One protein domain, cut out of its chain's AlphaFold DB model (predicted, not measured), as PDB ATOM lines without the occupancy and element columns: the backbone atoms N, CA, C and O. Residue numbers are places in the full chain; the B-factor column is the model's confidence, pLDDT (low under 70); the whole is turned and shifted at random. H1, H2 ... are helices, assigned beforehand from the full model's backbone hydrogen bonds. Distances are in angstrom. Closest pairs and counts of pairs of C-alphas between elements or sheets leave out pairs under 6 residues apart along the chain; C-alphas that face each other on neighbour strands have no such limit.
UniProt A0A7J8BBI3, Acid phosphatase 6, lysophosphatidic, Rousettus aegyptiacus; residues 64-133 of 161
ATOM      1  N   SER A  64      29.311 -13.430  20.811       98.38
ATOM      2  CA  SER A  64      27.988 -12.802  20.859       98.38
ATOM      3  C   SER A  64      27.704 -11.952  19.617       98.38
ATOM      4  O   SER A  64      28.627 -11.448  18.948       98.38
ATOM      5  N   PRO A  65      26.416 -11.755  19.280       98.00
ATOM      6  CA  PRO A  65      26.016 -10.845  18.224       98.00
ATOM      7  C   PRO A  65      26.470  -9.417  18.538       98.00
ATOM      8  O   PRO A  65      26.707  -9.048  19.684       98.00
ATOM      9  N   LEU A  66      26.596  -8.602  17.488       97.50
ATOM     10  CA  LEU A  66      26.912  -7.177  17.646       97.50
ATOM     11  C   LEU A  66      25.683  -6.364  18.065       97.50
ATOM     12  O   LEU A  66      25.820  -5.305  18.663       97.50
ATOM     13  N   LYS A  67      24.494  -6.840  17.689       95.38
ATOM     14  CA  LYS A  67      23.197  -6.234  17.975       95.38
ATOM     15  C   LYS A  67      22.169  -7.353  18.157       95.38
ATOM     16  O   LYS A  67      22.237  -8.322  17.395       95.38
ATOM     17  N   PRO A  68      21.244  -7.246  19.120       94.06
ATOM     18  CA  PRO A  68      20.122  -8.168  19.213       94.06
ATOM     19  C   PRO A  68      19.168  -7.980  18.026       94.06
ATOM     20  O   PRO A  68      19.169  -6.938  17.364       94.06
ATOM     21  N   LEU A  69      18.346  -8.993  17.758       93.38
ATOM     22  CA  LEU A  69      17.235  -8.856  16.819       93.38
ATOM     23  C   LEU A  69      16.133  -7.982  17.445       93.38
ATOM     24  O   LEU A  69      15.929  -8.051  18.658       93.38
ATOM     25  N   PRO A  70      15.411  -7.172  16.648       92.56
ATOM     26  CA  PRO A  70      14.325  -6.320  17.134       92.56
ATOM     27  C   PRO A  70      13.044  -7.145  17.338       92.56
ATOM     28  O   PRO A  70      12.058  -6.973  16.628       92.56
ATOM     29  N   GLN A  71      13.092  -8.102  18.261       93.62
ATOM     30  CA  GLN A  71      12.005  -9.025  18.580       93.62
ATOM     31  C   GLN A  71      11.821  -9.081  20.100       93.62
ATOM     32  O   GLN A  71      12.789  -8.901  20.846       93.62
ATOM     33  N   GLU A  72      10.583  -9.311  20.547       85.50
ATOM     34  CA  GLU A  72      10.254  -9.435  21.975       85.50
ATOM     35  C   GLU A  72      10.933 -10.664  22.591       85.50
ATOM     36  O   GLU A  72      11.533 -10.587  23.664       85.50
ATOM     37  N   GLU A  73      10.907 -11.790  21.878       92.12
ATOM     38  CA  GLU A  73      11.555 -13.019  22.310       92.12
ATOM     39  C   GLU A  73      13.019 -13.050  21.847       92.12
ATOM     40  O   GLU A  73      13.330 -13.235  20.672       92.12
ATOM     41  N   GLN A  74      13.942 -12.853  22.790       94.06
ATOM     42  CA  GLN A  74      15.385 -12.984  22.560       94.06
ATOM     43  C   GLN A  74      15.958 -14.155  23.352       94.06
ATOM     44  O   GLN A  74      15.539 -14.402  24.480       94.06
ATOM     45  N   VAL A  75      16.966 -14.832  22.800       96.38
ATOM     46  CA  VAL A  75      17.749 -15.828  23.547       96.38
ATOM     47  C   VAL A  75      18.626 -15.157  24.602       96.38
ATOM     48  O   VAL A  75      19.047 -14.009  24.442       96.38
ATOM     49  N   GLU A  76      18.928 -15.882  25.675       97.44
ATOM     50  CA  GLU A  76      19.796 -15.388  26.742       97.44
ATOM     51  C   GLU A  76      21.271 -15.674  26.448       97.44
ATOM     52  O   GLU A  76      21.686 -16.809  26.220       97.44
ATOM     53  N   TRP A  77      22.081 -14.622  26.503       98.12
ATOM     54  CA  TRP A  77      23.532 -14.652  26.431       98.12
ATOM     55  C   TRP A  77      24.099 -14.574  27.847       98.12
ATOM     56  O   TRP A  77      24.287 -13.493  28.403       98.12
ATOM     57  N   ASN A  78      24.329 -15.745  28.437       97.81
ATOM     58  CA  ASN A  78      24.810 -15.887  29.807       97.81
ATOM     59  C   ASN A  78      26.327 -15.585  29.904       97.81
ATOM     60  O   ASN A  78      27.098 -16.204  29.167       97.81
ATOM     61  N   PRO A  79      26.782 -14.724  30.837       97.94
ATOM     62  CA  PRO A  79      28.199 -14.435  31.074       97.94
ATOM     63  C   PRO A  79      29.090 -15.652  31.353       97.94
ATOM     64  O   PRO A  79      30.293 -15.564  31.134       97.94
ATOM     65  N   ARG A  80      28.538 -16.805  31.757       98.19
ATOM     66  CA  ARG A  80      29.293 -18.072  31.852       98.19
ATOM     67  C   ARG A  80      29.918 -18.507  30.522       98.19
ATOM     68  O   ARG A  80      30.915 -19.214  30.504       98.19
ATOM     69  N   LEU A  81      29.381 -18.044  29.391       98.44
ATOM     70  CA  LEU A  81      29.993 -18.246  28.075       98.44
ATOM     71  C   LEU A  81      31.344 -17.526  27.923       98.44
ATOM     72  O   LEU A  81      32.024 -17.764  26.930       98.44
ATOM     73  N   LEU A  82      31.728 -16.657  28.861       98.44
ATOM     74  CA  LEU A  82      33.028 -15.981  28.901       98.44
ATOM     75  C   LEU A  82      34.061 -16.715  29.773       98.44
ATOM     76  O   LEU A  82      35.195 -16.252  29.872       98.44
ATOM     77  N   GLU A  83      33.693 -17.830  30.413       98.38
ATOM     78  CA  GLU A  83      34.634 -18.643  31.187       98.38
ATOM     79  C   GLU A  83      35.741 -19.187  30.277       98.38
ATOM     80  O   GLU A  83      35.472 -19.846  29.273       98.38
ATOM     81  N   VAL A  84      36.993 -18.899  30.627       98.44
ATOM     82  CA  VAL A  84      38.153 -19.250  29.804       98.44
ATOM     83  C   VAL A  84      38.488 -20.732  29.989       98.44
ATOM     84  O   VAL A  84      38.720 -21.160  31.123       98.44
ATOM     85  N   PRO A  85      38.545 -21.542  28.914       98.06
ATOM     86  CA  PRO A  85      39.036 -22.908  29.017       98.06
ATOM     87  C   PRO A  85      40.501 -22.926  29.496       98.06
ATOM     88  O   PRO A  85      41.331 -22.246  28.880       98.06
ATOM     89  N   PRO A  86      40.859 -23.723  30.524       97.75
ATOM     90  CA  PRO A  86      42.207 -23.762  31.105       97.75
ATOM     91  C   PRO A  86      43.336 -23.940  30.079       97.75
ATOM     92  O   PRO A  86      44.397 -23.338  30.196       97.75
ATOM     93  N   GLN A  87      43.087 -24.727  29.033       96.19
ATOM     94  CA  GLN A  87      44.049 -25.043  27.972       96.19
ATOM     95  C   GLN A  87      44.357 -23.853  27.055       96.19
ATOM     96  O   GLN A  87      45.332 -23.886  26.314       96.19
ATOM     97  N   THR A  88      43.526 -22.811  27.085       97.75
ATOM     98  CA  THR A  88      43.694 -21.617  26.245       97.75
ATOM     99  C   THR A  88      44.400 -20.468  26.957       97.75
ATOM    100  O   THR A  88      44.583 -19.409  26.361       97.75
ATOM    101  N   HIS A  89      44.803 -20.656  28.217       98.00
ATOM    102  CA  HIS A  89      45.559 -19.643  28.941       98.00
ATOM    103  C   HIS A  89      46.955 -19.489  28.344       98.00
ATOM    104  O   HIS A  89      47.746 -20.429  28.310       98.00
ATOM    105  N   PHE A  90      47.250 -18.273  27.904       97.62
ATOM    106  CA  PHE A  90      48.564 -17.875  27.433       97.62
ATOM    107  C   PHE A  90      48.731 -16.383  27.704       97.62
ATOM    108  O   PHE A  90      47.900 -15.583  27.267       97.62
ATOM    109  N   ASP A  91      49.771 -16.005  28.441       98.19
ATOM    110  CA  ASP A  91      50.015 -14.602  28.763       98.19
ATOM    111  C   ASP A  91      50.558 -13.864  27.540       98.19
ATOM    112  O   ASP A  91      51.460 -14.337  26.846       98.19
ATOM    113  N   TYR A  92      50.003 -12.684  27.264       97.56
ATOM    114  CA  TYR A  92      50.417 -11.860  26.135       97.56
ATOM    115  C   TYR A  92      50.281 -10.368  26.438       97.56
ATOM    116  O   TYR A  92      49.477  -9.933  27.265       97.56
ATOM    117  N   THR A  93      51.053  -9.566  25.710       97.12
ATOM    118  CA  THR A  93      50.980  -8.102  25.731       97.12
ATOM    119  C   THR A  93      50.580  -7.573  24.362       97.12
ATOM    120  O   THR A  93      50.931  -8.155  23.342       97.12
ATOM    121  N   VAL A  94      49.874  -6.441  24.330       97.19
ATOM    122  CA  VAL A  94      49.487  -5.765  23.084       97.19
ATOM    123  C   VAL A  94      50.204  -4.427  22.997       97.19
ATOM    124  O   VAL A  94      50.105  -3.612  23.915       97.19
ATOM    125  N   THR A  95      50.874  -4.185  21.876       97.31
ATOM    126  CA  THR A  95      51.596  -2.941  21.580       97.31
ATOM    127  C   THR A  95      51.109  -2.336  20.266       97.31
ATOM    128  O   THR A  95      50.381  -2.966  19.497       97.31
ATOM    129  N   SER A  96      51.496  -1.091  19.993       97.50
ATOM    130  CA  SER A  96      51.379  -0.531  18.643       97.50
ATOM    131  C   SER A  96      52.434  -1.136  17.704       97.50
ATOM    132  O   SER A  96      53.398  -1.753  18.159       97.50
ATOM    133  N   LEU A  97      52.298  -0.909  16.390       96.38
ATOM    134  CA  LEU A  97      53.288  -1.349  15.389       96.38
ATOM    135  C   LEU A  97      54.687  -0.746  15.611       96.38
ATOM    136  O   LEU A  97      55.677  -1.317  15.178       96.38
ATOM    137  N   ALA A  98      54.771   0.399  16.294       96.38
ATOM    138  CA  ALA A  98      56.034   1.043  16.649       96.38
ATOM    139  C   ALA A  98      56.627   0.522  17.978       96.38
ATOM    140  O   ALA A  98      57.573   1.112  18.490       96.38
ATOM    141  N   GLY A  99      56.042  -0.523  18.579       94.06
ATOM    142  CA  GLY A  99      56.445  -1.045  19.892       94.06
ATOM    143  C   GLY A  99      55.982  -0.195  21.083       94.06
ATOM    144  O   GLY A  99      56.416  -0.418  22.209       94.06
ATOM    145  N   GLY A 100      55.108   0.788  20.851       95.75
ATOM    146  CA  GLY A 100      54.551   1.659  21.889       95.75
ATOM    147  C   GLY A 100      53.342   1.050  22.616       95.75
ATOM    148  O   GLY A 100      52.991  -0.111  22.391       95.75
ATOM    149  N   PRO A 101      52.649   1.831  23.464       97.50
ATOM    150  CA  PRO A 101      51.507   1.342  24.237       97.50
ATOM    151  C   PRO A 101      50.344   0.870  23.350       97.50
ATOM    152  O   PRO A 101      50.181   1.326  22.214       97.50
ATOM    153  N   LYS A 102      49.502  -0.021  23.898       97.69
ATOM    154  CA  LYS A 102      48.251  -0.478  23.272       97.69
ATOM    155  C   LYS A 102      47.394   0.731  22.849       97.69
ATOM    156  O   LYS A 102      47.010   1.522  23.714       97.69
ATOM    157  N   PRO A 103      47.030   0.860  21.561       97.44
ATOM    158  CA  PRO A 103      46.122   1.908  21.109       97.44
ATOM    159  C   PRO A 103      44.721   1.787  21.721       97.44
ATOM    160  O   PRO A 103      44.245   0.692  22.031       97.44
ATOM    161  N   TYR A 104      44.025   2.919  21.832       97.62
ATOM    162  CA  TYR A 104      42.607   2.932  22.184       97.62
ATOM    163  C   TYR A 104      41.770   2.184  21.129       97.62
ATOM    164  O   TYR A 104      41.935   2.409  19.930       97.62
ATOM    165  N   SER A 105      40.849   1.323  21.581       97.62
ATOM    166  CA  SER A 105      39.910   0.603  20.713       97.62
ATOM    167  C   SER A 105      38.529   1.274  20.750       97.62
ATOM    168  O   SER A 105      37.778   1.064  21.708       97.62
ATOM    169  N   PRO A 106      38.137   2.047  19.716       97.56
ATOM    170  CA  PRO A 106      36.781   2.597  19.635       97.56
ATOM    171  C   PRO A 106      35.714   1.499  19.507       97.56
ATOM    172  O   PRO A 106      34.561   1.708  19.879       97.56
ATOM    173  N   PHE A 107      36.086   0.317  19.005       95.75
ATOM    174  CA  PHE A 107      35.185  -0.829  18.900       95.75
ATOM    175  C   PHE A 107      34.873  -1.436  20.267       95.75
ATOM    176  O   PHE A 107      33.706  -1.702  20.545       95.75
ATOM    177  N   ASP A 108      35.876  -1.593  21.136       95.25
ATOM    178  CA  ASP A 108      35.672  -2.130  22.488       95.25
ATOM    179  C   ASP A 108      34.729  -1.224  23.284       95.25
ATOM    180  O   ASP A 108      33.825  -1.717  23.960       95.25
ATOM    181  N   ALA A 109      34.909   0.097  23.170       96.06
ATOM    182  CA  ALA A 109      34.023   1.076  23.790       96.06
ATOM    183  C   ALA A 109      32.588   0.939  23.265       96.06
ATOM    184  O   ALA A 109      31.663   0.744  24.051       96.06
ATOM    185  N   LYS A 110      32.413   0.919  21.939       96.50
ATOM    186  CA  LYS A 110      31.097   0.797  21.300       96.50
ATOM    187  C   LYS A 110      30.371  -0.502  21.653       96.50
ATOM    188  O   LYS A 110      29.159  -0.508  21.836       96.50
ATOM    189  N   PHE A 111      31.077  -1.629  21.732       95.50
ATOM    190  CA  PHE A 111      30.443  -2.909  22.056       95.50
ATOM    191  C   PHE A 111      29.986  -2.998  23.516       95.50
ATOM    192  O   PHE A 111      28.987  -3.663  23.791       95.50
ATOM    193  N   ARG A 112      30.654  -2.290  24.437       95.62
ATOM    194  CA  ARG A 112      30.238  -2.201  25.847       95.62
ATOM    195  C   ARG A 112      28.949  -1.407  26.051       95.62
ATOM    196  O   ARG A 112      28.278  -1.612  27.055       95.62
ATOM    197  N   GLU A 113      28.570  -0.554  25.099       97.19
ATOM    198  CA  GLU A 113      27.294   0.177  25.131       97.19
ATOM    199  C   GLU A 113      26.080  -0.751  24.945       97.19
ATOM    200  O   GLU A 113      24.961  -0.382  25.288       97.19
ATOM    201  N   THR A 114      26.276  -1.958  24.398       97.25
ATOM    202  CA  THR A 114      25.196  -2.920  24.144       97.25
ATOM    203  C   THR A 114      25.297  -4.116  25.087       97.25
ATOM    204  O   THR A 114      26.163  -4.979  24.926       97.25
ATOM    205  N   VAL A 115      24.364  -4.199  26.039       97.19
ATOM    206  CA  VAL A 115      24.165  -5.371  26.905       97.19
ATOM    207  C   VAL A 115      23.053  -6.234  26.317       97.19
ATOM    208  O   VAL A 115      21.938  -5.763  26.094       97.19
ATOM    209  N   LEU A 116      23.360  -7.495  26.030       97.44
ATOM    210  CA  LEU A 116      22.407  -8.464  25.497       97.44
ATOM    211  C   LEU A 116      21.544  -9.040  26.623       97.44
ATOM    212  O   LEU A 116      21.949  -9.058  27.790       97.44
ATOM    213  N   ARG A 117      20.368  -9.577  26.271       97.06
ATOM    214  CA  ARG A 117      19.553 -10.355  27.213       97.06
ATOM    215  C   ARG A 117      20.425 -11.441  27.853       97.06
ATOM    216  O   ARG A 117      21.154 -12.119  27.139       97.06
ATOM    217  N   GLY A 118      20.370 -11.593  29.175       96.12
ATOM    218  CA  GLY A 118      21.249 -12.493  29.936       96.12
ATOM    219  C   GLY A 118      22.490 -11.819  30.539       96.12
ATOM    220  O   GLY A 118      23.105 -12.400  31.428       96.12
ATOM    221  N   GLY A 119      22.819 -10.583  30.139       96.50
ATOM    222  CA  GLY A 119      23.828  -9.741  30.801       96.50
ATOM    223  C   GLY A 119      25.202  -9.691  30.125       96.50
ATOM    224  O   GLY A 119      26.090  -8.994  30.610       96.50
ATOM    225  N   MET A 120      25.404 -10.394  29.009       97.88
ATOM    226  CA  MET A 120      26.672 -10.366  28.274       97.88
ATOM    227  C   MET A 120      26.766  -9.158  27.331       97.88
ATOM    228  O   MET A 120      25.790  -8.794  26.675       97.88
ATOM    229  N   PHE A 121      27.952  -8.557  27.201       98.25
ATOM    230  CA  PHE A 121      28.180  -7.512  26.200       98.25
ATOM    231  C   PHE A 121      28.125  -8.062  24.766       98.25
ATOM    232  O   PHE A 121      28.354  -9.251  24.500       98.25
ATOM    233  N   ALA A 122      27.854  -7.173  23.816       98.00
ATOM    234  CA  ALA A 122      27.914  -7.487  22.398       98.00
ATOM    235  C   ALA A 122      29.347  -7.810  21.930       98.00
ATOM    236  O   ALA A 122      30.339  -7.341  22.490       98.00
ATOM    237  N   GLY A 123      29.452  -8.621  20.875       98.00
ATOM    238  CA  GLY A 123      30.712  -8.898  20.178       98.00
ATOM    239  C   GLY A 123      31.808  -9.622  20.973       98.00
ATOM    240  O   GLY A 123      32.931  -9.690  20.483       98.00
ATOM    241  N   GLN A 124      31.514 -10.171  22.151       98.44
ATOM    242  CA  GLN A 124      32.488 -10.856  23.003       98.44
ATOM    243  C   GLN A 124      32.776 -12.269  22.490       98.44
ATOM    244  O   GLN A 124      31.844 -13.015  22.178       98.44
ATOM    245  N   LEU A 125      34.056 -12.643  22.419       98.75
ATOM    246  CA  LEU A 125      34.480 -14.014  22.127       98.75
ATOM    247  C   LEU A 125      34.023 -14.940  23.263       98.75
ATOM    248  O   LEU A 125      34.277 -14.649  24.428       98.75
ATOM    249  N   THR A 126      33.356 -16.042  22.922       98.75
ATOM    250  CA  THR A 126      32.881 -17.017  23.914       98.75
ATOM    251  C   THR A 126      33.851 -18.185  24.058       98.75
ATOM    252  O   THR A 126      34.722 -18.386  23.211       98.75
ATOM    253  N   ASN A 127      33.659 -19.015  25.080       98.62
ATOM    254  CA  ASN A 127      34.393 -20.259  25.291       98.62
ATOM    255  C   ASN A 127      34.315 -21.220  24.087       98.62
ATOM    256  O   ASN A 127      35.299 -21.878  23.757       98.62
ATOM    257  N   VAL A 128      33.196 -21.232  23.353       98.62
ATOM    258  CA  VAL A 128      33.063 -21.934  22.065       98.62
ATOM    259  C   VAL A 128      34.052 -21.374  21.043       98.62
ATOM    260  O   VAL A 128      34.746 -22.128  20.366       98.62
ATOM    261  N   GLY A 129      34.140 -20.046  20.937       98.81
ATOM    262  CA  GLY A 129      35.090 -19.386  20.049       98.81
ATOM    263  C   GLY A 129      36.545 -19.612  20.453       98.81
ATOM    264  O   GLY A 129      37.380 -19.839  19.582       98.81
ATOM    265  N   MET A 130      36.840 -19.614  21.753       98.81
ATOM    266  CA  MET A 130      38.171 -19.928  22.284       98.81
ATOM    267  C   MET A 130      38.598 -21.348  21.889       98.81
ATOM    268  O   MET A 130      39.680 -21.525  21.333       98.81
ATOM    269  N   TRP A 131      37.720 -22.343  22.055       98.44
ATOM    270  CA  TRP A 131      37.987 -23.723  21.631       98.44
ATOM    271  C   TRP A 131      38.193 -23.873  20.124       98.44
ATOM    272  O   TRP A 131      39.068 -24.622  19.697       98.44
ATOM    273  N   GLN A 132      37.429 -23.148  19.304       98.81
ATOM    274  CA  GLN A 132      37.639 -23.144  17.853       98.81
ATOM    275  C   GLN A 132      39.040 -22.641  17.482       98.81
ATOM    276  O   GLN A 132      39.668 -23.194  16.580       98.81
ATOM    277  N   MET A 133      39.532 -21.607  18.170       98.81
ATOM    278  CA  MET A 133      40.877 -21.071  17.929       98.81
ATOM    279  C   MET A 133      41.965 -21.999  18.474       98.81
ATOM    280  O   MET A 133      42.985 -22.180  17.814       98.81
TER     281      MET A 133
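AT A GLANCE: This is residues 64 to 133 of the 161 residues of the protein "Acid phosphatase 6, lysophosphatidic" of Rousettus aegyptiacus (UniProt A0A7J8BBI3). You see little regular structure: a loose, open frame of loops, with H2 on one long side and H1 and H3 on the opposite one. Residues 83 to 105 swing out in a wide arc between these sides at one end; residues 64 to 78 form the other end, and residues 113 to 126 lead from H2 back through the middle to H3, their C-alphas 2 to 15 A from the mean of all C-alphas. The 70 printed residues hold three named helices, H1, H2, H3 along the chain, and no named strand; the class is all helix, with 18 residues in named elements. The whole is loose, radius of gyration of the C-alphas 14.9 A, and only just flat, spanning 47 by 30 by 16 A.

IN THESE COORDINATES: Find C-alpha 106 at (36.781, 2.597, 19.635); from there H2 runs 10.2 A to residue 112. H3, residues 127 to 133, runs 9.8 A to C-alpha 133 at (40.877, -21.071, 17.929). H1, residues 79 to 82, spans 5.5 A.

HOW THE PARTS SIT: H2 is apart from H1 and from H3. H1 and H3 only just touch, with 3 pairs of C-alphas within 8 A; the closest, those of Leu 81 and Asn 127, are 5.6 A apart. In H2 and H3 every O i to N i+4 pair is within hydrogen-bond range; H1 is too short for such a pair.

THE WHOLE: Look for the farthest C-alphas at Glu 72 and Ala 98, 47.3 A apart. Both links are long, 23 residues from H1 to H2 and 14 from H2 to H3. The printed part has no cut, and no printed residue is under 70 in pLDDT.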